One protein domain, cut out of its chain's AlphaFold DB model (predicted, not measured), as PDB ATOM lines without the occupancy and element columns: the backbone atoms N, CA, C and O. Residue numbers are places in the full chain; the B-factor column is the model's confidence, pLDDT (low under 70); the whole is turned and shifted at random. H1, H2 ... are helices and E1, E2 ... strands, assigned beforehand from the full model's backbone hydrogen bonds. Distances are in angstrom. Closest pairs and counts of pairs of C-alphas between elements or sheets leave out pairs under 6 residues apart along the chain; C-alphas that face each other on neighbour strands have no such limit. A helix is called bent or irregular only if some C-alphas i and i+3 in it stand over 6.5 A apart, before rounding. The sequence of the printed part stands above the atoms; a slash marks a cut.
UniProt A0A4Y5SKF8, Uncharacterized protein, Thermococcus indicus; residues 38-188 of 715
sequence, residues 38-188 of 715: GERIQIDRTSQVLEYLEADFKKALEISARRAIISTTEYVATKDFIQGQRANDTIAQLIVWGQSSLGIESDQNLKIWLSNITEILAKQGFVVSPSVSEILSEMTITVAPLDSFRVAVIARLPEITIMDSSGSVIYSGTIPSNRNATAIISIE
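AT A GLANCE: This is residues 38 to 188 of the 715 residues of an uncharacterized protein of Thermococcus indicus (UniProt A0A4Y5SKF8). One very long helix, H1, makes the length of this rod and runs slantwise over one face of a twisted sheet, in which the long, bent strand E3 pairs with each of the four other strands. The shorter helices H2 and H4 cover the same face as H1, while H3 packs on E1 beside the strands. The printed part has 151 residues, with four named helices and five named strands in the order H1 H2 H3 E1 H4 E2 E3 E4 E5; the class is mixed, helices and strands. The sheet is branched, with antiparallel neighbours, and the whole is compact, with a radius of gyration of the C-alphas of 16.9 A and spans of 58 by 28 by 20 A.

HOW THE PARTS SIT: Start with H1, residues 38 to 78, which is on the sheet at a height of 5.2 A, over E3, residues 150 to 164, and E5, residues 181 to 186. Its closest C-alphas to E5 are those of Glu 62 and Ala 183, 5.1 A apart. H2, residues 87 to 97, touches residues 61 to 72 of H1 alone, at a steep tilt of 48 degrees, closest at C-alphas Ser 64 and Ile 95, 5.1 A. H3, residues 110 to 123, touches H2 at C-alphas Val 96 and Leu 110, 4.9 A. E1, residues 126 to 129, is beside E3, with N 127 and O 163 2.8 A apart. H4, residues 132 to 138, is apart from H1 but touches H3, closest at C-alphas Ser 115 and Val 132, 6.5 A. E2, residues 140 to 147, E3 and E4, residues 169 to 175, form a meander, each strand the antiparallel neighbour of the one before; look at N 142 and O 154, 2.8 A, and N 160 and O 173, 2.9 A. On the other side of E3 from E1 and E2 lie E4 and E5; N 153 and O 183 are 2.8 A apart. In H1, H2, H3 and H4 every O i to N i+4 pair is within hydrogen-bond range.

IN THESE COORDINATES: Find C-alpha 38 at (114.283, 177.466, 126.817); from there H1 runs 58.7 A to Thr 78. H2 and H3 measure 15.3 A and 19.7 A, E1 10.0 A and H4 10.2 A. E2 spans 21.5 A. E3 starts at C-alpha 150, (133.111, 153.986, 91.244), bends by 56 degrees at residue 159 and spans 40.6 A. E4 spans 15.6 A, and E5 runs 16.7 A to C-alpha 186 at (135.108, 152.500, 94.887).

THE WHOLE: The C-alphas farthest apart, those of Gly 38 and Asp 80, are 59.6 A from each other. The printed part has no cut. The link from H2 to H3, residues 98 to 109, is long. The mean pLDDT of the printed part is 94.1, and no printed residue is under 70.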
ATOM      1  N   GLY A  38     114.875 178.790 127.011       80.25
ATOM      2  CA  GLY A  38     114.283 177.466 126.817       80.25
ATOM      3  C   GLY A  38     114.096 177.129 125.337       80.25
ATOM      4  O   GLY A  38     114.576 176.089 124.888       80.25
ATOM      5  N   GLU A  39     113.493 178.041 124.573       79.50
ATOM      6  CA  GLU A  39     113.302 177.921 123.122       79.50
ATOM      7  C   GLU A  39     114.644 177.783 122.396       79.50
ATOM      8  O   GLU A  39     114.812 176.894 121.564       79.50
ATOM      9  N   ARG A  40     115.647 178.591 122.762       78.75
ATOM     10  CA  ARG A  40     116.987 178.496 122.172       78.75
ATOM     11  C   ARG A  40     117.658 177.151 122.450       78.75
ATOM     12  O   ARG A  40     118.197 176.551 121.530       78.75
ATOM     13  N   ILE A  41     117.616 176.663 123.691       81.81
ATOM     14  CA  ILE A  41     118.189 175.354 124.049       81.81
ATOM     15  C   ILE A  41     117.484 174.231 123.281       81.81
ATOM     16  O   ILE A  41     118.132 173.268 122.870       81.81
ATOM     17  N   GLN A  42     116.169 174.342 123.090       76.75
ATOM     18  CA  GLN A  42     115.400 173.376 122.316       76.75
ATOM     19  C   GLN A  42     115.809 173.400 120.839       76.75
ATOM     20  O   GLN A  42     116.120 172.343 120.299       76.75
ATOM     21  N   ILE A  43     115.898 174.579 120.216       78.88
ATOM     22  CA  ILE A  43     116.353 174.741 118.824       78.88
ATOM     23  C   ILE A  43     117.774 174.192 118.640       78.88
ATOM     24  O   ILE A  43     118.010 173.423 117.709       78.88
ATOM     25  N   ASP A  44     118.702 174.524 119.542       81.31
ATOM     26  CA  ASP A  44     120.094 174.065 119.465       81.31
ATOM     27  C   ASP A  44     120.183 172.530 119.556       81.31
ATOM     28  O   ASP A  44     120.919 171.899 118.796       81.31
ATOM     29  N   ARG A  45     119.397 171.902 120.443       79.31
ATOM     30  CA  ARG A  45     119.318 170.434 120.539       79.31
ATOM     31  C   ARG A  45     118.729 169.809 119.279       79.31
ATOM     32  O   ARG A  45     119.261 168.808 118.808       79.31
ATOM     33  N   THR A  46     117.665 170.388 118.730       78.06
ATOM     34  CA  THR A  46     117.038 169.912 117.493       78.06
ATOM     35  C   THR A  46     118.002 169.973 116.314       78.06
ATOM     36  O   THR A  46     118.129 168.990 115.587       78.06
ATOM     37  N   SER A  47     118.716 171.093 116.152       83.19
ATOM     38  CA  SER A  47     119.714 171.259 115.087       83.19
ATOM     39  C   SER A  47     120.806 170.200 115.193       83.19
ATOM     40  O   SER A  47     121.121 169.543 114.207       83.19
ATOM     41  N   GLN A  48     121.322 169.960 116.404       85.25
ATOM     42  CA  GLN A  48     122.327 168.923 116.636       85.25
ATOM     43  C   GLN A  48     121.800 167.528 116.291       85.25
ATOM     44  O   GLN A  48     122.477 166.783 115.590       85.25
ATOM     45  N   VAL A  49     120.595 167.164 116.746       84.81
ATOM     46  CA  VAL A  49     119.991 165.857 116.432       84.81
ATOM     47  C   VAL A  49     119.842 165.669 114.922       84.81
ATOM     48  O   VAL A  49     120.166 164.596 114.418       84.81
ATOM     49  N   LEU A  50     119.404 166.702 114.198       87.25
ATOM     50  CA  LEU A  50     119.254 166.643 112.746       87.25
ATOM     51  C   LEU A  50     120.605 166.489 112.038       87.25
ATOM     52  O   LEU A  50     120.742 165.618 111.186       87.25
ATOM     53  N   GLU A  51     121.611 167.279 112.418       89.38
ATOM     54  CA  GLU A  51     122.967 167.176 111.866       89.38
ATOM     55  C   GLU A  51     123.575 165.787 112.108       89.38
ATOM     56  O   GLU A  51     124.157 165.193 111.197       89.38
ATOM     57  N   TYR A  52     123.399 165.234 113.314       90.88
ATOM     58  CA  TYR A  52     123.828 163.872 113.626       90.88
ATOM     59  C   TYR A  52     123.087 162.837 112.783       90.88
ATOM     60  O   TYR A  52     123.721 161.923 112.261       90.88
ATOM     61  N   LEU A  53     121.771 162.981 112.622       92.25
ATOM     62  CA  LEU A  53     120.955 162.053 111.848       92.25
ATOM     63  C   LEU A  53     121.310 162.090 110.355       92.25
ATOM     64  O   LEU A  53     121.410 161.038 109.732       92.25
ATOM     65  N   GLU A  54     121.565 163.271 109.788       94.19
ATOM     66  CA  GLU A  54     122.027 163.427 108.404       94.19
ATOM     67  C   GLU A  54     123.422 162.815 108.191       94.19
ATOM     68  O   GLU A  54     123.647 162.086 107.217       94.19
ATOM     69  N   ALA A  55     124.364 163.078 109.103       94.56
ATOM     70  CA  ALA A  55     125.717 162.533 109.031       94.56
ATOM     71  C   ALA A  55     125.732 161.004 109.183       94.56
ATOM     72  O   ALA A  55     126.410 160.308 108.418       94.56
ATOM     73  N   ASP A  56     124.964 160.480 110.137       96.25
ATOM     74  CA  ASP A  56     124.858 159.047 110.392       96.25
ATOM     75  C   ASP A  56     124.110 158.333 109.262       96.25
ATOM     76  O   ASP A  56     124.562 157.287 108.805       96.25
ATOM     77  N   PHE A  57     123.059 158.942 108.699       96.81
ATOM     78  CA  PHE A  57     122.377 158.422 107.510       96.81
ATOM     79  C   PHE A  57     123.331 158.287 106.324       96.81
ATOM     80  O   PHE A  57     123.379 157.238 105.683       96.81
ATOM     81  N   LYS A  58     124.149 159.312 106.050       96.81
ATOM     82  CA  LYS A  58     125.163 159.242 104.988       96.81
ATOM     83  C   LYS A  58     126.158 158.107 105.238       96.81
ATOM     84  O   LYS A  58     126.554 157.422 104.292       96.81
ATOM     85  N   LYS A  59     126.569 157.890 106.492       97.50
ATOM     86  CA  LYS A  59     127.508 156.816 106.830       97.50
ATOM     87  C   LYS A  59     126.871 155.433 106.725       97.50
ATOM     88  O   LYS A  59     127.500 154.528 106.176       97.50
ATOM     89  N   ALA A  60     125.638 155.285 107.198       98.06
ATOM     90  CA  ALA A  60     124.847 154.073 107.051       98.06
ATOM     91  C   ALA A  60     124.655 153.727 105.572       98.06
ATOM     92  O   ALA A  60     124.918 152.596 105.177       98.06
ATOM     93  N   LEU A  61     124.327 154.721 104.738       98.31
ATOM     94  CA  LEU A  61     124.211 154.561 103.290       98.31
ATOM     95  C   LEU A  61     125.514 154.042 102.668       98.31
ATOM     96  O   LEU A  61     125.480 153.100 101.884       98.31
ATOM     97  N   GLU A  62     126.665 154.609 103.040       98.31
ATOM     98  CA  GLU A  62     127.971 154.159 102.541       98.31
ATOM     99  C   GLU A  62     128.284 152.708 102.946       98.31
ATOM    100  O   GLU A  62     128.736 151.913 102.120       98.31
ATOM    101  N   ILE A  63     128.047 152.351 104.213       98.00
ATOM    102  CA  ILE A  63     128.307 151.002 104.737       98.00
ATOM    103  C   ILE A  63     127.388 149.984 104.059       98.00
ATOM    104  O   ILE A  63     127.870 148.957 103.576       98.00
ATOM    105  N   SER A  64     126.091 150.282 103.984       98.31
ATOM    106  CA  SER A  64     125.105 149.425 103.333       98.31
ATOM    107  C   SER A  64     125.379 149.270 101.842       98.31
ATOM    108  O   SER A  64     125.294 148.159 101.332       98.31
ATOM    109  N   ALA A  65     125.800 150.330 101.148       98.31
ATOM    110  CA  ALA A  65     126.190 150.255  99.741       98.31
ATOM    111  C   ALA A  65     127.412 149.358  99.514       98.31
ATOM    112  O   ALA A  65     127.380 148.491  98.643       98.31
ATOM    113  N   ARG A  66     128.470 149.504 100.327       98.12
ATOM    114  CA  ARG A  66     129.648 148.618 100.258       98.12
ATOM    115  C   ARG A  66     129.264 147.161 100.481       98.12
ATOM    116  O   ARG A  66     129.725 146.292  99.748       98.12
ATOM    117  N   ARG A  67     128.430 146.890 101.490       97.38
ATOM    118  CA  ARG A  67     127.984 145.530 101.810       97.38
ATOM    119  C   ARG A  67     127.095 144.946 100.725       97.38
ATOM    120  O   ARG A  67     127.326 143.808 100.350       97.38
ATOM    121  N   ALA A  68     126.168 145.724 100.175       98.19
ATOM    122  CA  ALA A  68     125.342 145.302  99.055       98.19
ATOM    123  C   ALA A  68     126.192 144.917  97.838       98.19
ATOM    124  O   ALA A  68     126.023 143.816  97.328       98.19
ATOM    125  N   ILE A  69     127.156 145.757  97.434       98.19
ATOM    126  CA  ILE A  69     128.062 145.457  96.313       98.19
ATOM    127  C   ILE A  69     128.829 144.154  96.565       98.19
ATOM    128  O   ILE A  69     128.820 143.280  95.708       98.19
ATOM    129  N   ILE A  70     129.428 143.985  97.750       97.06
ATOM    130  CA  ILE A  70     130.165 142.758  98.101       97.06
ATOM    131  C   ILE A  70     129.245 141.529  98.077       97.06
ATOM    132  O   ILE A  70     129.612 140.520  97.487       97.06
ATOM    133  N   SER A  71     128.052 141.608  98.673       97.19
ATOM    134  CA  SER A  71     127.079 140.507  98.688       97.19
ATOM    135  C   SER A  71     126.614 140.134  97.279       97.19
ATOM    136  O   SER A  71     126.437 138.956  96.973       97.19
ATOM    137  N   THR A  72     126.414 141.123  96.405       97.56
ATOM    138  CA  THR A  72     126.067 140.888  95.001       97.56
ATOM    139  C   THR A  72     127.231 140.253  94.242       97.56
ATOM    140  O   THR A  72     127.019 139.298  93.501       97.56
ATOM    141  N   THR A  73     128.459 140.720  94.472       96.81
ATOM    142  CA  THR A  73     129.671 140.130  93.898       96.81
ATOM    143  C   THR A  73     129.830 138.665  94.326       96.81
ATOM    144  O   THR A  73     129.990 137.780  93.491       96.81
ATOM    145  N   GLU A  74     129.713 138.378  95.622       95.06
ATOM    146  CA  GLU A  74     129.805 137.019  96.167       95.06
ATOM    147  C   GLU A  74     128.717 136.098  95.595       95.06
ATOM    148  O   GLU A  74     128.985 134.943  95.252       95.06
ATOM    149  N   TYR A  75     127.491 136.607  95.433       95.75
ATOM    150  CA  TYR A  75     126.412 135.859  94.794       95.75
ATOM    151  C   TYR A  75     126.758 135.471  93.353       95.75
ATOM    152  O   TYR A  75     126.613 134.300  93.005       95.75
ATOM    153  N   VAL A  76     127.227 136.415  92.528       96.62
ATOM    154  CA  VAL A  76     127.531 136.139  91.113       96.62
ATOM    155  C   VAL A  76     128.723 135.199  90.971       96.62
ATOM    156  O   VAL A  76     128.684 134.295  90.142       96.62
ATOM    157  N   ALA A  77     129.748 135.352  91.812       93.06
ATOM    158  CA  ALA A  77     130.901 134.456  91.808       93.06
ATOM    159  C   ALA A  77     130.520 133.004  92.162       93.06
ATOM    160  O   ALA A  77     131.039 132.068  91.564       93.06
ATOM    161  N   THR A  78     129.590 132.804  93.107       91.62
ATOM    162  CA  THR A  78     129.274 131.466  93.652       91.62
ATOM    163  C   THR A  78     128.046 130.787  93.050       91.62
ATOM    164  O   THR A  78     127.925 129.563  93.134       91.62
ATOM    165  N   LYS A  79     127.099 131.554  92.502       92.31
ATOM    166  CA  LYS A  79     125.820 131.039  92.001       92.31
ATOM    167  C   LYS A  79     125.659 131.323  90.517       92.31
ATOM    168  O   LYS A  79     126.005 130.477  89.698       92.31
ATOM    169  N   ASP A  80     125.084 132.470  90.177       94.19
ATOM    170  CA  ASP A  80     124.792 132.822  88.795       94.19
ATOM    171  C   ASP A  80     124.719 134.336  88.610       94.19
ATOM    172  O   ASP A  80     124.625 135.088  89.584       94.19
ATOM    173  N   PHE A  81     124.745 134.777  87.356       96.88
ATOM    174  CA  PHE A  81     124.535 136.182  87.022       96.88
ATOM    175  C   PHE A  81     123.168 136.690  87.497       96.88
ATOM    176  O   PHE A  81     122.204 135.933  87.642       96.88
ATOM    177  N   ILE A  82     123.064 138.000  87.716       96.75
ATOM    178  CA  ILE A  82     121.794 138.645  88.058       96.75
ATOM    179  C   ILE A  82     120.864 138.571  86.843       96.75
ATOM    180  O   ILE A  82     121.103 139.217  85.826       96.75
ATOM    181  N   GLN A  83     119.783 137.801  86.962       93.38
ATOM    182  CA  GLN A  83     118.772 137.639  85.916       93.38
ATOM    183  C   GLN A  83     117.398 138.133  86.387       93.38
ATOM    184  O   GLN A  83     117.066 138.083  87.569       93.38
ATOM    185  N   GLY A  84     116.570 138.604  85.448       90.81
ATOM    186  CA  GLY A  84     115.180 139.016  85.704       90.81
ATOM    187  C   GLY A  84     114.997 140.411  86.319       90.81
ATOM    188  O   GLY A  84     113.877 140.918  86.331       90.81
ATOM    189  N   GLN A  85     116.073 141.051  86.775       94.00
ATOM    190  CA  GLN A  85     116.108 142.451  87.202       94.00
ATOM    191  C   GLN A  85     117.501 143.036  86.948       94.00
ATOM    192  O   GLN A  85     118.453 142.292  86.719       94.00
ATOM    193  N   ARG A  86     117.623 144.363  86.999       96.88
ATOM    194  CA  ARG A  86     118.904 145.047  86.819       96.88
ATOM    195  C   ARG A  86     119.777 144.974  88.078       96.88
ATOM    196  O   ARG A  86     119.283 144.857  89.208       96.88
ATOM    197  N   ALA A  87     121.093 145.058  87.901       97.88
ATOM    198  CA  ALA A  87     122.063 145.061  88.992       97.88
ATOM    199  C   ALA A  87     121.863 146.260  89.928       97.88
ATOM    200  O   ALA A  87     121.895 146.093  91.148       97.88
ATOM    201  N   ASN A  88     121.588 147.449  89.383       98.12
ATOM    202  CA  ASN A  88     121.321 148.640  90.190       98.12
ATOM    203  C   ASN A  88     120.105 148.461  91.115       98.12
ATOM    204  O   ASN A  88     120.182 148.817  92.292       98.12
ATOM    205  N   ASP A  89     119.023 147.854  90.623       97.88
ATOM    206  CA  ASP A  89     117.814 147.579  91.407       97.88
ATOM    207  C   ASP A  89     118.077 146.529  92.493       97.88
ATOM    208  O   ASP A  89     117.636 146.673  93.634       97.88
ATOM    209  N   THR A  90     118.851 145.490  92.164       98.00
ATOM    210  CA  THR A  90     119.269 144.452  93.121       98.00
ATOM    211  C   THR A  90     120.077 145.058  94.268       98.00
ATOM    212  O   THR A  90     119.786 144.813  95.441       98.00
ATOM    213  N   ILE A  91     121.070 145.886  93.938       98.44
ATOM    214  CA  ILE A  91     121.916 146.569  94.919       98.44
ATOM    215  C   ILE A  91     121.069 147.543  95.751       98.44
ATOM    216  O   ILE A  91     121.213 147.581  96.971       98.44
ATOM    217  N   ALA A  92     120.134 148.276  95.138       98.38
ATOM    218  CA  ALA A  92     119.222 149.166  95.855       98.38
ATOM    219  C   ALA A  92     118.345 148.410  96.871       98.38
ATOM    220  O   ALA A  92     118.235 148.839  98.022       98.38
ATOM    221  N   GLN A  93     117.777 147.259  96.490       97.81
ATOM    222  CA  GLN A  93     117.010 146.399  97.402       97.81
ATOM    223  C   GLN A  93     117.860 145.942  98.594       97.81
ATOM    224  O   GLN A  93     117.404 146.015  99.736       97.81
ATOM    225  N   LEU A  94     119.108 145.533  98.352       98.25
ATOM    226  CA  LEU A  94     120.032 145.120  99.411       98.25
ATOM    227  C   LEU A  94     120.396 146.271 100.352       98.25
ATOM    228  O   LEU A  94     120.428 146.069 101.563       98.25
ATOM    229  N   ILE A  95     120.608 147.480  99.827       98.44
ATOM    230  CA  ILE A  95     120.896 148.664 100.646       98.44
ATOM    231  C   ILE A  95     119.724 148.982 101.576       98.44
ATOM    232  O   ILE A  95     119.931 149.246 102.762       98.44
ATOM    233  N   VAL A  96     118.495 148.959 101.057       98.00
ATOM    234  CA  VAL A  96     117.300 149.353 101.817       98.00
ATOM    235  C   VAL A  96     116.861 148.244 102.776       98.00
ATOM    236  O   VAL A  96     116.733 148.476 103.979       98.00
ATOM    237  N   TRP A  97     116.651 147.034 102.257       97.38
ATOM    238  CA  TRP A  97     115.977 145.941 102.965       97.38
ATOM    239  C   TRP A  97     116.922 144.863 103.491       97.38
ATOM    240  O   TRP A  97     116.519 144.087 104.359       97.38
ATOM    241  N   GLY A  98     118.151 144.793 102.975       96.00
ATOM    242  CA  GLY A  98     119.088 143.708 103.271       96.00
ATOM    243  C   GLY A  98     118.739 142.382 102.609       96.00
ATOM    244  O   GLY A  98     119.384 141.385 102.900       96.00
ATOM    245  N   GLN A  99     117.724 142.346 101.748       95.56
ATOM    246  CA  GLN A  99     117.316 141.160 101.005       95.56
ATOM    247  C   GLN A  99     116.902 141.574  99.594       95.56
ATOM    248  O   GLN A  99     116.310 142.637  99.408       95.56
ATOM    249  N   SER A 100     117.209 140.734  98.608       95.25
ATOM    250  CA  SER A 100     116.757 140.906  97.221       95.25
ATOM    251  C   SER A 100     115.764 139.820  96.813       95.25
ATOM    252  O   SER A 100     115.692 138.756  97.432       95.25
ATOM    253  N   SER A 101     115.044 140.055  95.715       90.81
ATOM    254  CA  SER A 101     114.179 139.052  95.068       90.81
ATOM    255  C   SER A 101     114.913 137.755  94.680       90.81
ATOM    256  O   SER A 101     114.292 136.698  94.600       90.81
ATOM    257  N   LEU A 102     116.238 137.819  94.503       89.56
ATOM    258  CA  LEU A 102     117.115 136.691  94.169       89.56
ATOM    259  C   LEU A 102     117.593 135.899  95.400       89.56
ATOM    260  O   LEU A 102     118.398 134.974  95.275       89.56
ATOM    261  N   GLY A 103     117.129 136.260  96.602       90.75
ATOM    262  CA  GLY A 103     117.542 135.621  97.853       90.75
ATOM    263  C   GLY A 103     118.978 135.950  98.269       90.75
ATOM    264  O   GLY A 103     119.582 135.195  99.031       90.75
ATOM    265  N   ILE A 104     119.548 137.045  97.752       92.00
ATOM    266  CA  ILE A 104     120.794 137.627  98.274       92.00
ATOM    267  C   ILE A 104     120.455 138.332  99.582       92.00
ATOM    268  O   ILE A 104     119.471 139.073  99.623       92.00
ATOM    269  N   GLU A 105     121.274 138.134 100.610       92.31
ATOM    270  CA  GLU A 105     121.126 138.787 101.907       92.31
ATOM    271  C   GLU A 105     122.339 139.674 102.212       92.31
ATOM    272  O   GLU A 105     123.471 139.354 101.848       92.31
ATOM    273  N   SER A 106     122.096 140.795 102.889       91.31
ATOM    274  CA  SER A 106     123.117 141.712 103.386       91.31
ATOM    275  C   SER A 106     122.826 142.077 104.840       91.31
ATOM    276  O   SER A 106     121.728 142.516 105.195       91.31
ATOM    277  N   ASP A 107     123.833 141.894 105.689       89.88
ATOM    278  CA  ASP A 107     123.749 142.031 107.143       89.88
ATOM    279  C   ASP A 107     123.735 143.491 107.625       89.88
ATOM    280  O   ASP A 107     123.384 143.755 108.775       89.88
ATOM    281  N   GLN A 108     124.092 144.444 106.759       93.44
ATOM    282  CA  GLN A 108     124.077 145.879 107.047       93.44
ATOM    283  C   GLN A 108     123.216 146.620 106.027       93.44
ATOM    284  O   GLN A 108     123.620 146.846 104.889       93.44
ATOM    285  N   ASN A 109     122.041 147.069 106.452       97.31
ATOM    286  CA  ASN A 109     121.070 147.747 105.596       97.31
ATOM    287  C   ASN A 109     120.388 148.903 106.338       97.31
ATOM    288  O   ASN A 109     120.428 148.999 107.572       97.31
ATOM    289  N   LEU A 110     119.737 149.777 105.574       97.81
ATOM    290  CA  LEU A 110     119.075 150.963 106.106       97.81
ATOM    291  C   LEU A 110     117.878 150.624 106.994       97.81
ATOM    292  O   LEU A 110     117.588 151.382 107.915       97.81
ATOM    293  N   LYS A 111     117.220 149.476 106.792       97.88
ATOM    294  CA  LYS A 111     116.164 149.003 107.694       97.88
ATOM    295  C   LYS A 111     116.678 148.747 109.106       97.88
ATOM    296  O   LYS A 111     116.048 149.192 110.068       97.88
ATOM    297  N   ILE A 112     117.803 148.044 109.239       97.19
ATOM    298  CA  ILE A 112     118.441 147.785 110.537       97.19
ATOM    299  C   ILE A 112     118.881 149.107 111.167       97.19
ATOM    300  O   ILE A 112     118.570 149.363 112.329       97.19
ATOM    301  N   TRP A 113     119.542 149.971 110.396       97.31
ATOM    302  CA  TRP A 113     119.972 151.287 110.870       97.31
ATOM    303  C   TRP A 113     118.798 152.141 111.376       97.31
ATOM    304  O   TRP A 113     118.816 152.589 112.520       97.31
ATOM    305  N   LEU A 114     117.744 152.305 110.571       96.94
ATOM    306  CA  LEU A 114     116.589 153.136 110.914       96.94
ATOM    307  C   LEU A 114     115.825 152.579 112.122       96.94
ATOM    308  O   LEU A 114     115.348 153.348 112.958       96.94
ATOM    309  N   SER A 115     115.758 151.251 112.257       97.19
ATOM    310  CA  SER A 115     115.192 150.599 113.445       97.19
ATOM    311  C   SER A 115     115.997 150.938 114.702       97.19
ATOM    312  O   SER A 115     115.419 151.350 115.708       97.19
ATOM    313  N   ASN A 116     117.329 150.846 114.626       97.19
ATOM    314  CA  ASN A 116     118.220 151.167 115.741       97.19
ATOM    315  C   ASN A 116     118.134 152.651 116.130       97.19
ATOM    316  O   ASN A 116     118.055 152.976 117.313       97.19
ATOM    317  N   ILE A 117     118.106 153.556 115.147       95.38
ATOM    318  CA  ILE A 117     117.955 154.997 115.386       95.38
ATOM    319  C   ILE A 117     116.609 155.314 116.028       95.38
ATOM    320  O   ILE A 117     116.561 156.054 117.009       95.38
ATOM    321  N   THR A 118     115.524 154.719 115.533       95.69
ATOM    322  CA  THR A 118     114.190 154.913 116.112       95.69
ATOM    323  C   THR A 118     114.141 154.421 117.562       95.69
ATOM    324  O   THR A 118     113.561 155.088 118.415       95.69
ATOM    325  N   GLU A 119     114.802 153.303 117.882       96.62
ATOM    326  CA  GLU A 119     114.911 152.800 119.256       96.62
ATOM    327  C   GLU A 119     115.725 153.743 120.161       96.62
ATOM    328  O   GLU A 119     115.350 153.987 121.311       96.62
ATOM    329  N   ILE A 120     116.833 154.296 119.658       94.12
ATOM    330  CA  ILE A 120     117.655 155.269 120.394       94.12
ATOM    331  C   ILE A 120     116.854 156.546 120.669       94.12
ATOM    332  O   ILE A 120     116.844 157.022 121.805       94.12
ATOM    333  N   LEU A 121     116.145 157.067 119.667       91.94
ATOM    334  CA  LEU A 121     115.281 158.240 119.799       91.94
ATOM    335  C   LEU A 121     114.136 157.979 120.791       91.94
ATOM    336  O   LEU A 121     113.898 158.802 121.676       91.94
ATOM    337  N   ALA A 122     113.519 156.796 120.750       94.12
ATOM    338  CA  ALA A 122     112.507 156.380 121.721       94.12
ATOM    339  C   ALA A 122     113.042 156.367 123.161       94.12
ATOM    340  O   ALA A 122     112.385 156.875 124.072       94.12
ATOM    341  N   LYS A 123     114.265 155.864 123.384       93.81
ATOM    342  CA  LYS A 123     114.929 155.899 124.703       93.81
ATOM    343  C   LYS A 123     115.223 157.321 125.190       93.81
ATOM    344  O   LYS A 123     115.321 157.534 126.396       93.81
ATOM    345  N   GLN A 124     115.352 158.282 124.278       88.88
ATOM    346  CA  GLN A 124     115.535 159.703 124.585       88.88
ATOM    347  C   GLN A 124     114.209 160.459 124.773       88.88
ATOM    348  O   GLN A 124     114.228 161.645 125.099       88.88
ATOM    349  N   GLY A 125     113.065 159.781 124.629       91.19
ATOM    350  CA  GLY A 125     111.739 160.381 124.770       91.19
ATOM    351  C   GLY A 125     111.189 160.997 123.483       91.19
ATOM    352  O   GLY A 125     110.262 161.799 123.565       91.19
ATOM    353  N   PHE A 126     111.737 160.629 122.320       91.69
ATOM    354  CA  PHE A 126     111.244 161.046 121.009       91.69
ATOM    355  C   PHE A 126     110.461 159.931 120.309       91.69
ATOM    356  O   PHE A 126     110.769 158.751 120.445       91.69
ATOM    357  N   VAL A 127     109.467 160.302 119.511       94.38
ATOM    358  CA  VAL A 127     108.658 159.398 118.691       94.38
ATOM    359  C   VAL A 127     108.847 159.774 117.226       94.38
ATOM    360  O   VAL A 127     108.648 160.929 116.858       94.38
ATOM    361  N   VAL A 128     109.226 158.801 116.396       95.56
ATOM    362  CA  VAL A 128     109.390 158.976 114.944       95.56
ATOM    363  C   VAL A 128     108.131 158.488 114.229       95.56
ATOM    364  O   VAL A 128     107.616 157.411 114.536       95.56
ATOM    365  N   SER A 129     107.634 159.282 113.287       95.88
ATOM    366  CA  SER A 129     106.505 158.977 112.407       95.88
ATOM    367  C   SER A 129     106.862 159.389 110.972       95.88
ATOM    368  O   SER A 129     107.505 160.425 110.818       95.88
ATOM    369  N   PRO A 130     106.481 158.649 109.919       96.44
ATOM    370  CA  PRO A 130     105.746 157.384 109.934       96.44
ATOM    371  C   PRO A 130     106.575 156.188 110.446       96.44
ATOM    372  O   PRO A 130     107.675 156.351 110.973       96.44
ATOM    373  N   SER A 131     106.021 154.971 110.375       96.38
ATOM    374  CA  SER A 131     106.728 153.757 110.819       96.38
ATOM    375  C   SER A 131     107.964 153.459 109.957       96.38
ATOM    376  O   SER A 131     108.009 153.831 108.790       96.38
ATOM    377  N   VAL A 132     108.950 152.720 110.489       96.56
ATOM    378  CA  VAL A 132     110.182 152.343 109.756       96.56
ATOM    379  C   VAL A 132     109.872 151.755 108.373       96.56
ATOM    380  O   VAL A 132     110.475 152.157 107.386       96.56
ATOM    381  N   SER A 133     108.919 150.825 108.281       95.88
ATOM    382  CA  SER A 133     108.558 150.185 107.010       95.88
ATOM    383  C   SER A 133     107.976 151.168 105.993       95.88
ATOM    384  O   SER A 133     108.262 151.046 104.807       95.88
ATOM    385  N   GLU A 134     107.181 152.131 106.459       96.75
ATOM    386  CA  GLU A 134     106.540 153.156 105.629       96.75
ATOM    387  C   GLU A 134     107.574 154.174 105.125       96.75
ATOM    388  O   GLU A 134     107.639 154.441 103.926       96.75
ATOM    389  N   ILE A 135     108.487 154.610 106.006       96.94
ATOM    390  CA  ILE A 135     109.634 155.455 105.639       96.94
ATOM    391  C   ILE A 135     110.460 154.790 104.529       96.94
ATOM    392  O   ILE A 135     110.819 155.439 103.551       96.94
ATOM    393  N   LEU A 136     110.769 153.496 104.660       96.50
ATOM    394  CA  LEU A 136     111.583 152.780 103.671       96.50
ATOM    395  C   LEU A 136     110.842 152.523 102.355       96.50
ATOM    396  O   LEU A 136     111.485 152.484 101.312       96.50
ATOM    397  N   SER A 137     109.516 152.346 102.378       95.56
ATOM    398  CA  SER A 137     108.734 152.160 101.148       95.56
ATOM    399  C   SER A 137     108.599 153.432 100.312       95.56
ATOM    400  O   SER A 137     108.455 153.341  99.097       95.56
ATOM    401  N   GLU A 138     108.666 154.603 100.948       96.56
ATOM    402  CA  GLU A 138     108.598 155.911 100.280       96.56
ATOM    403  C   GLU A 138     109.983 156.542 100.057       96.56
ATOM    404  O   GLU A 138     110.112 157.610  99.455       96.56
ATOM    405  N   MET A 139     111.039 155.882 100.532       96.31
ATOM    406  CA  MET A 139     112.415 156.320 100.356       96.31
ATOM    407  C   MET A 139     112.809 156.317  98.880       96.31
ATOM    408  O   MET A 139     112.636 155.335  98.161       96.31
ATOM    409  N   THR A 140     113.439 157.408  98.446       96.94
ATOM    410  CA  THR A 140     114.062 157.460  97.122       96.94
ATOM    411  C   THR A 140     115.505 156.992  97.232       96.94
ATOM    412  O   THR A 140     116.270 157.491  98.059       96.94
ATOM    413  N   ILE A 141     115.879 156.016  96.408       97.88
ATOM    414  CA  ILE A 141     117.250 155.533  96.276       97.88
ATOM    415  C   ILE A 141     117.569 155.339  94.796       97.88
ATOM    416  O   ILE A 141     116.776 154.802  94.029       97.88
ATOM    417  N   THR A 142     118.738 155.802  94.386       98.38
ATOM    418  CA  THR A 142     119.278 155.630  93.045       98.38
ATOM    419  C   THR A 142     120.680 155.073  93.184       98.38
ATOM    420  O   THR A 142     121.533 155.676  93.835       98.38
ATOM    421  N   VAL A 143     120.902 153.911  92.582       98.62
ATOM    422  CA  VAL A 143     122.214 153.282  92.461       98.62
ATOM    423  C   VAL A 143     122.617 153.385  90.999       98.62
ATOM    424  O   VAL A 143     121.844 153.005  90.122       98.62
ATOM    425  N   ALA A 144     123.795 153.927  90.728       98.50
ATOM    426  CA  ALA A 144     124.272 154.150  89.372       98.50
ATOM    427  C   ALA A 144     125.791 153.965  89.299       98.50
ATOM    428  O   ALA A 144     126.487 154.298  90.267       98.50
ATOM    429  N   PRO A 145     126.339 153.501  88.164       98.25
ATOM    430  CA  PRO A 145     127.755 153.690  87.886       98.25
ATOM    431  C   PRO A 145     128.063 155.193  87.924       98.25
ATOM    432  O   PRO A 145     127.325 155.992  87.350       98.25
ATOM    433  N   LEU A 146     129.114 155.587  88.637       98.19
ATOM    434  CA  LEU A 146     129.623 156.956  88.577       98.19
ATOM    435  C   LEU A 146     130.638 157.078  87.441       98.19
ATOM    436  O   LEU A 146     130.573 158.017  86.661       98.19
ATOM    437  N   ASP A 147     131.540 156.106  87.361       97.94
ATOM    438  CA  ASP A 147     132.523 155.881  86.304       97.94
ATOM    439  C   ASP A 147     132.936 154.398  86.335       97.94
ATOM    440  O   ASP A 147     132.364 153.610  87.092       97.94
ATOM    441  N   SER A 148     133.943 154.010  85.552       98.00
ATOM    442  CA  SER A 148     134.437 152.631  85.474       98.00
ATOM    443  C   SER A 148     134.828 152.009  86.817       98.00
ATOM    444  O   SER A 148     134.738 150.798  86.958       98.00
ATOM    445  N   PHE A 149     135.258 152.792  87.809       98.50
ATOM    446  CA  PHE A 149     135.821 152.308  89.075       98.50
ATOM    447  C   PHE A 149     135.015 152.725  90.308       98.50
ATOM    448  O   PHE A 149     135.391 152.387  91.438       98.50
ATOM    449  N   ARG A 150     133.913 153.462  90.136       98.50
ATOM    450  CA  ARG A 150     133.111 153.986  91.244       98.50
ATOM    451  C   ARG A 150     131.619 153.853  90.981       98.50
ATOM    452  O   ARG A 150     131.130 154.068  89.879       98.50
ATOM    453  N   VAL A 151     130.880 153.576  92.046       98.69
ATOM    454  CA  VAL A 151     129.417 153.505  92.080       98.69
ATOM    455  C   VAL A 151     128.894 154.634  92.954       98.69
ATOM    456  O   VAL A 151     129.365 154.826  94.076       98.69
ATOM    457  N   ALA A 152     127.911 155.378  92.461       98.62
ATOM    458  CA  ALA A 152     127.203 156.386  93.232       98.62
ATOM    459  C   ALA A 152     125.883 155.820  93.762       98.62
ATOM    460  O   ALA A 152     125.086 155.236  93.028       98.62
ATOM    461  N   VAL A 153     125.646 156.035  95.052       98.69
ATOM    462  CA  VAL A 153     124.371 155.773  95.712       98.69
ATOM    463  C   VAL A 153     123.834 157.096  96.226       98.69
ATOM    464  O   VAL A 153     124.441 157.739  97.083       98.69
ATOM    465  N   ILE A 154     122.699 157.509  95.680       98.31
ATOM    466  CA  ILE A 154     122.023 158.757  96.014       98.31
ATOM    467  C   ILE A 154     120.702 158.393  96.660       98.31
ATOM    468  O   ILE A 154     119.913 157.659  96.073       98.31
ATOM    469  N   ALA A 155     120.457 158.886  97.866       98.12
ATOM    470  CA  ALA A 155     119.271 158.507  98.604       98.12
ATOM    471  C   ALA A 155     118.700 159.652  99.439       98.12
ATOM    472  O   ALA A 155     119.423 160.555  99.866       98.12
ATOM    473  N   ARG A 156     117.393 159.614  99.682       96.94
ATOM    474  CA  ARG A 156     116.694 160.599 100.508       96.94
ATOM    475  C   ARG A 156     115.536 159.930 101.229       96.94
ATOM    476  O   ARG A 156     114.686 159.306 100.588       96.94
ATOM    477  N   LEU A 157     115.522 160.079 102.550       96.38
ATOM    478  CA  LEU A 157     114.380 159.695 103.366       96.38
ATOM    479  C   LEU A 157     113.204 160.633 103.055       96.38
ATOM    480  O   LEU A 157     113.432 161.837 102.863       96.38
ATOM    481  N   PRO A 158     111.970 160.101 103.008       96.50
ATOM    482  CA  PRO A 158     110.764 160.896 102.809       96.50
ATOM    483  C   PRO A 158     110.545 161.847 103.994       96.50
ATOM    484  O   PRO A 158     111.387 161.975 104.886       96.50
ATOM    485  N   GLU A 159     109.422 162.556 103.997       95.44
ATOM    486  CA  GLU A 159     109.060 163.427 105.110       95.44
ATOM    487  C   GLU A 159     108.881 162.608 106.396       95.44
ATOM    488  O   GLU A 159     107.985 161.771 106.500       95.44
ATOM    489  N   ILE A 160     109.757 162.838 107.376       95.31
ATOM    490  CA  ILE A 160     109.655 162.243 108.707       95.31
ATOM    491  C   ILE A 160     109.325 163.322 109.727       95.31
ATOM    492  O   ILE A 160     109.809 164.450 109.650       95.31
ATOM    493  N   THR A 161     108.528 162.950 110.716       95.38
ATOM    494  CA  THR A 161     108.157 163.777 111.856       95.38
ATOM    495  C   THR A 161     108.725 163.163 113.130       95.38
ATOM    496  O   THR A 161     108.432 162.017 113.467       95.38
ATOM    497  N   ILE A 162     109.535 163.934 113.852       93.31
ATOM    498  CA  ILE A 162     110.062 163.580 115.170       93.31
ATOM    499  C   ILE A 162     109.310 164.424 116.195       93.31
ATOM    500  O   ILE A 162     109.350 165.653 116.142       93.31
ATOM    501  N   MET A 163     108.621 163.766 117.119       93.94
ATOM    502  CA  MET A 163     107.861 164.396 118.200       93.94
ATOM    503  C   MET A 163     108.501 164.084 119.548       93.94
ATOM    504  O   MET A 163     109.114 163.032 119.704       93.94
ATOM    505  N   ASP A 164     108.351 164.956 120.538       90.62
ATOM    506  CA  ASP A 164     108.666 164.599 121.924       90.62
ATOM    507  C   ASP A 164     107.532 163.802 122.590       90.62
ATOM    508  O   ASP A 164     106.456 163.587 122.029       90.62
ATOM    509  N   SER A 165     107.766 163.387 123.832       88.12
ATOM    510  CA  SER A 165     106.784 162.687 124.664       88.12
ATOM    511  C   SER A 165     105.532 163.509 124.996       88.12
ATOM    512  O   SER A 165     104.538 162.932 125.435       88.12
ATOM    513  N   SER A 166     105.553 164.829 124.784       89.00
ATOM    514  CA  SER A 166     104.389 165.710 124.934       89.00
ATOM    515  C   SER A 166     103.559 165.836 123.649       89.00
ATOM    516  O   SER A 166     102.471 166.410 123.681       89.00
ATOM    517  N   GLY A 167     104.037 165.270 122.535       88.88
ATOM    518  CA  GLY A 167     103.423 165.384 121.212       88.88
ATOM    519  C   GLY A 167     103.822 166.656 120.459       88.88
ATOM    520  O   GLY A 167     103.251 166.938 119.406       88.88
ATOM    521  N   SER A 168     104.789 167.426 120.967       87.50
ATOM    522  CA  SER A 168     105.313 168.590 120.257       87.50
ATOM    523  C   SER A 168     106.202 168.130 119.110       87.50
ATOM    524  O   SER A 168     107.132 167.347 119.307       87.50
ATOM    525  N   VAL A 169     105.942 168.648 117.910       89.88
ATOM    526  CA  VAL A 169     106.777 168.393 116.733       89.88
ATOM    527  C   VAL A 169     108.107 169.114 116.908       89.88
ATOM    528  O   VAL A 169     108.156 170.336 117.035       89.88
ATOM    529  N   ILE A 170     109.186 168.341 116.922       87.62
ATOM    530  CA  ILE A 170     110.560 168.835 117.002       87.62
ATOM    531  C   ILE A 170     111.135 169.022 115.604       87.62
ATOM    532  O   ILE A 170     111.822 170.002 115.333       87.62
ATOM    533  N   TYR A 171     110.842 168.077 114.720       90.88
ATOM    534  CA  TYR A 171     111.292 168.095 113.343       90.88
ATOM    535  C   TYR A 171     110.194 167.535 112.451       90.88
ATOM    536  O   TYR A 171     109.538 166.566 112.826       90.88
ATOM    537  N   SER A 172     110.006 168.139 111.284       93.12
ATOM    538  CA  SER A 172     109.137 167.630 110.230       93.12
ATOM    539  C   SER A 172     109.753 168.018 108.890       93.12
ATOM    540  O   SER A 172     109.953 169.205 108.623       93.12
ATOM    541  N   GLY A 173     110.165 167.026 108.105       93.56
ATOM    542  CA  GLY A 173     110.865 167.247 106.842       93.56
ATOM    543  C   GLY A 173     111.608 166.011 106.340       93.56
ATOM    544  O   GLY A 173     111.652 164.974 106.997       93.56
ATOM    545  N   THR A 174     112.213 166.113 105.157       94.62
ATOM    546  CA  THR A 174     113.014 165.026 104.566       94.62
ATOM    547  C   THR A 174     114.410 164.957 105.161       94.62
ATOM    548  O   THR A 174     114.909 165.961 105.654       94.62
ATOM    549  N   ILE A 175     115.097 163.823 105.039       92.44
ATOM    550  CA  ILE A 175     116.498 163.710 105.470       92.44
ATOM    551  C   ILE A 175     117.367 163.196 104.313       92.44
ATOM    552  O   ILE A 175     117.140 162.082 103.833       92.44
ATOM    553  N   PRO A 176     118.374 163.968 103.860       91.38
ATOM    554  CA  PRO A 176     118.702 165.333 104.288       91.38
ATOM    555  C   PRO A 176     117.633 166.377 103.918       91.38
ATOM    556  O   PRO A 176     116.807 166.172 103.023       91.38
ATOM    557  N   SER A 177     117.650 167.511 104.615       85.38
ATOM    558  CA  SER A 177     116.641 168.579 104.509       85.38
ATOM    559  C   SER A 177     116.565 169.230 103.120       85.38
ATOM    560  O   SER A 177     115.477 169.424 102.580       85.38
ATOM    561  N   ASN A 178     117.717 169.520 102.506       82.56
ATOM    562  CA  ASN A 178     117.797 170.312 101.267       82.56
ATOM    563  C   ASN A 178     118.482 169.598 100.094       82.56
ATOM    564  O   ASN A 178     118.608 170.174  99.012       82.56
ATOM    565  N   ARG A 179     119.000 168.384 100.302       88.75
ATOM    566  CA  ARG A 179     119.801 167.642  99.318       88.75
ATOM    567  C   ARG A 179     119.592 166.147  99.494       88.75
ATOM    568  O   ARG A 179     119.107 165.702 100.527       88.75
ATOM    569  N   ASN A 180     120.002 165.372  98.503       94.56
ATOM    570  CA  ASN A 180     120.095 163.928  98.660       94.56
ATOM    571  C   ASN A 180     121.389 163.584  99.412       94.56
ATOM    572  O   ASN A 180     122.410 164.258  99.253       94.56
ATOM    573  N   ALA A 181     121.360 162.528 100.222       96.38
ATOM    574  CA  ALA A 181     122.578 161.925 100.738       96.38
ATOM    575  C   ALA A 181     123.266 161.174  99.597       96.38
ATOM    576  O   ALA A 181     122.630 160.406  98.879       96.38
ATOM    577  N   THR A 182     124.568 161.389  99.436       97.50
ATOM    578  CA  THR A 182     125.367 160.717  98.408       97.50
ATOM    579  C   THR A 182     126.487 159.929  99.064       97.50
ATOM    580  O   THR A 182     127.256 160.476  99.861       97.50
ATOM    581  N   ALA A 183     126.611 158.661  98.682       97.88
ATOM    582  CA  ALA A 183     127.756 157.815  98.964       97.88
ATOM    583  C   ALA A 183     128.412 157.397  97.640       97.88
ATOM    584  O   ALA A 183     127.735 156.919  96.734       97.88
ATOM    585  N   ILE A 184     129.729 157.591  97.526       98.38
ATOM    586  CA  ILE A 184     130.520 157.167  96.364       98.38
ATOM    587  C   ILE A 184     131.405 156.014  96.813       98.38
ATOM    588  O   ILE A 184     132.220 156.167  97.725       98.38
ATOM    589  N   ILE A 185     131.221 154.860  96.188       98.44
ATOM    590  CA  ILE A 185     131.870 153.613  96.565       98.44
ATOM    591  C   ILE A 185     132.849 153.225  95.466       98.44
ATOM    592  O   ILE A 185     132.443 153.038  94.325       98.44
ATOM    593  N   SER A 186     134.135 153.105  95.802       98.19
ATOM    594  CA  SER A 186     135.108 152.500  94.887       98.19
ATOM    595  C   SER A 186     134.878 150.993  94.819       98.19
ATOM    596  O   SER A 186     134.685 150.356  95.860       98.19
ATOM    597  N   ILE A 187     134.912 150.448  93.604       98.12
ATOM    598  CA  ILE A 187     134.908 149.003  93.347       98.12
ATOM    599  C   ILE A 187     136.326 148.451  93.154       98.12
ATOM    600  O   ILE A 187     136.500 147.262  92.904       98.12
ATOM    601  N   GLU A 188     137.365 149.277  93.304       97.75
ATOM    602  CA  GLU A 188     138.732 148.767  93.350       97.75
ATOM    603  C   GLU A 188     138.931 147.835  94.550       97.75
ATOM    604  O   GLU A 188     138.500 148.108  95.673       97.75
TER     605      GLU A 188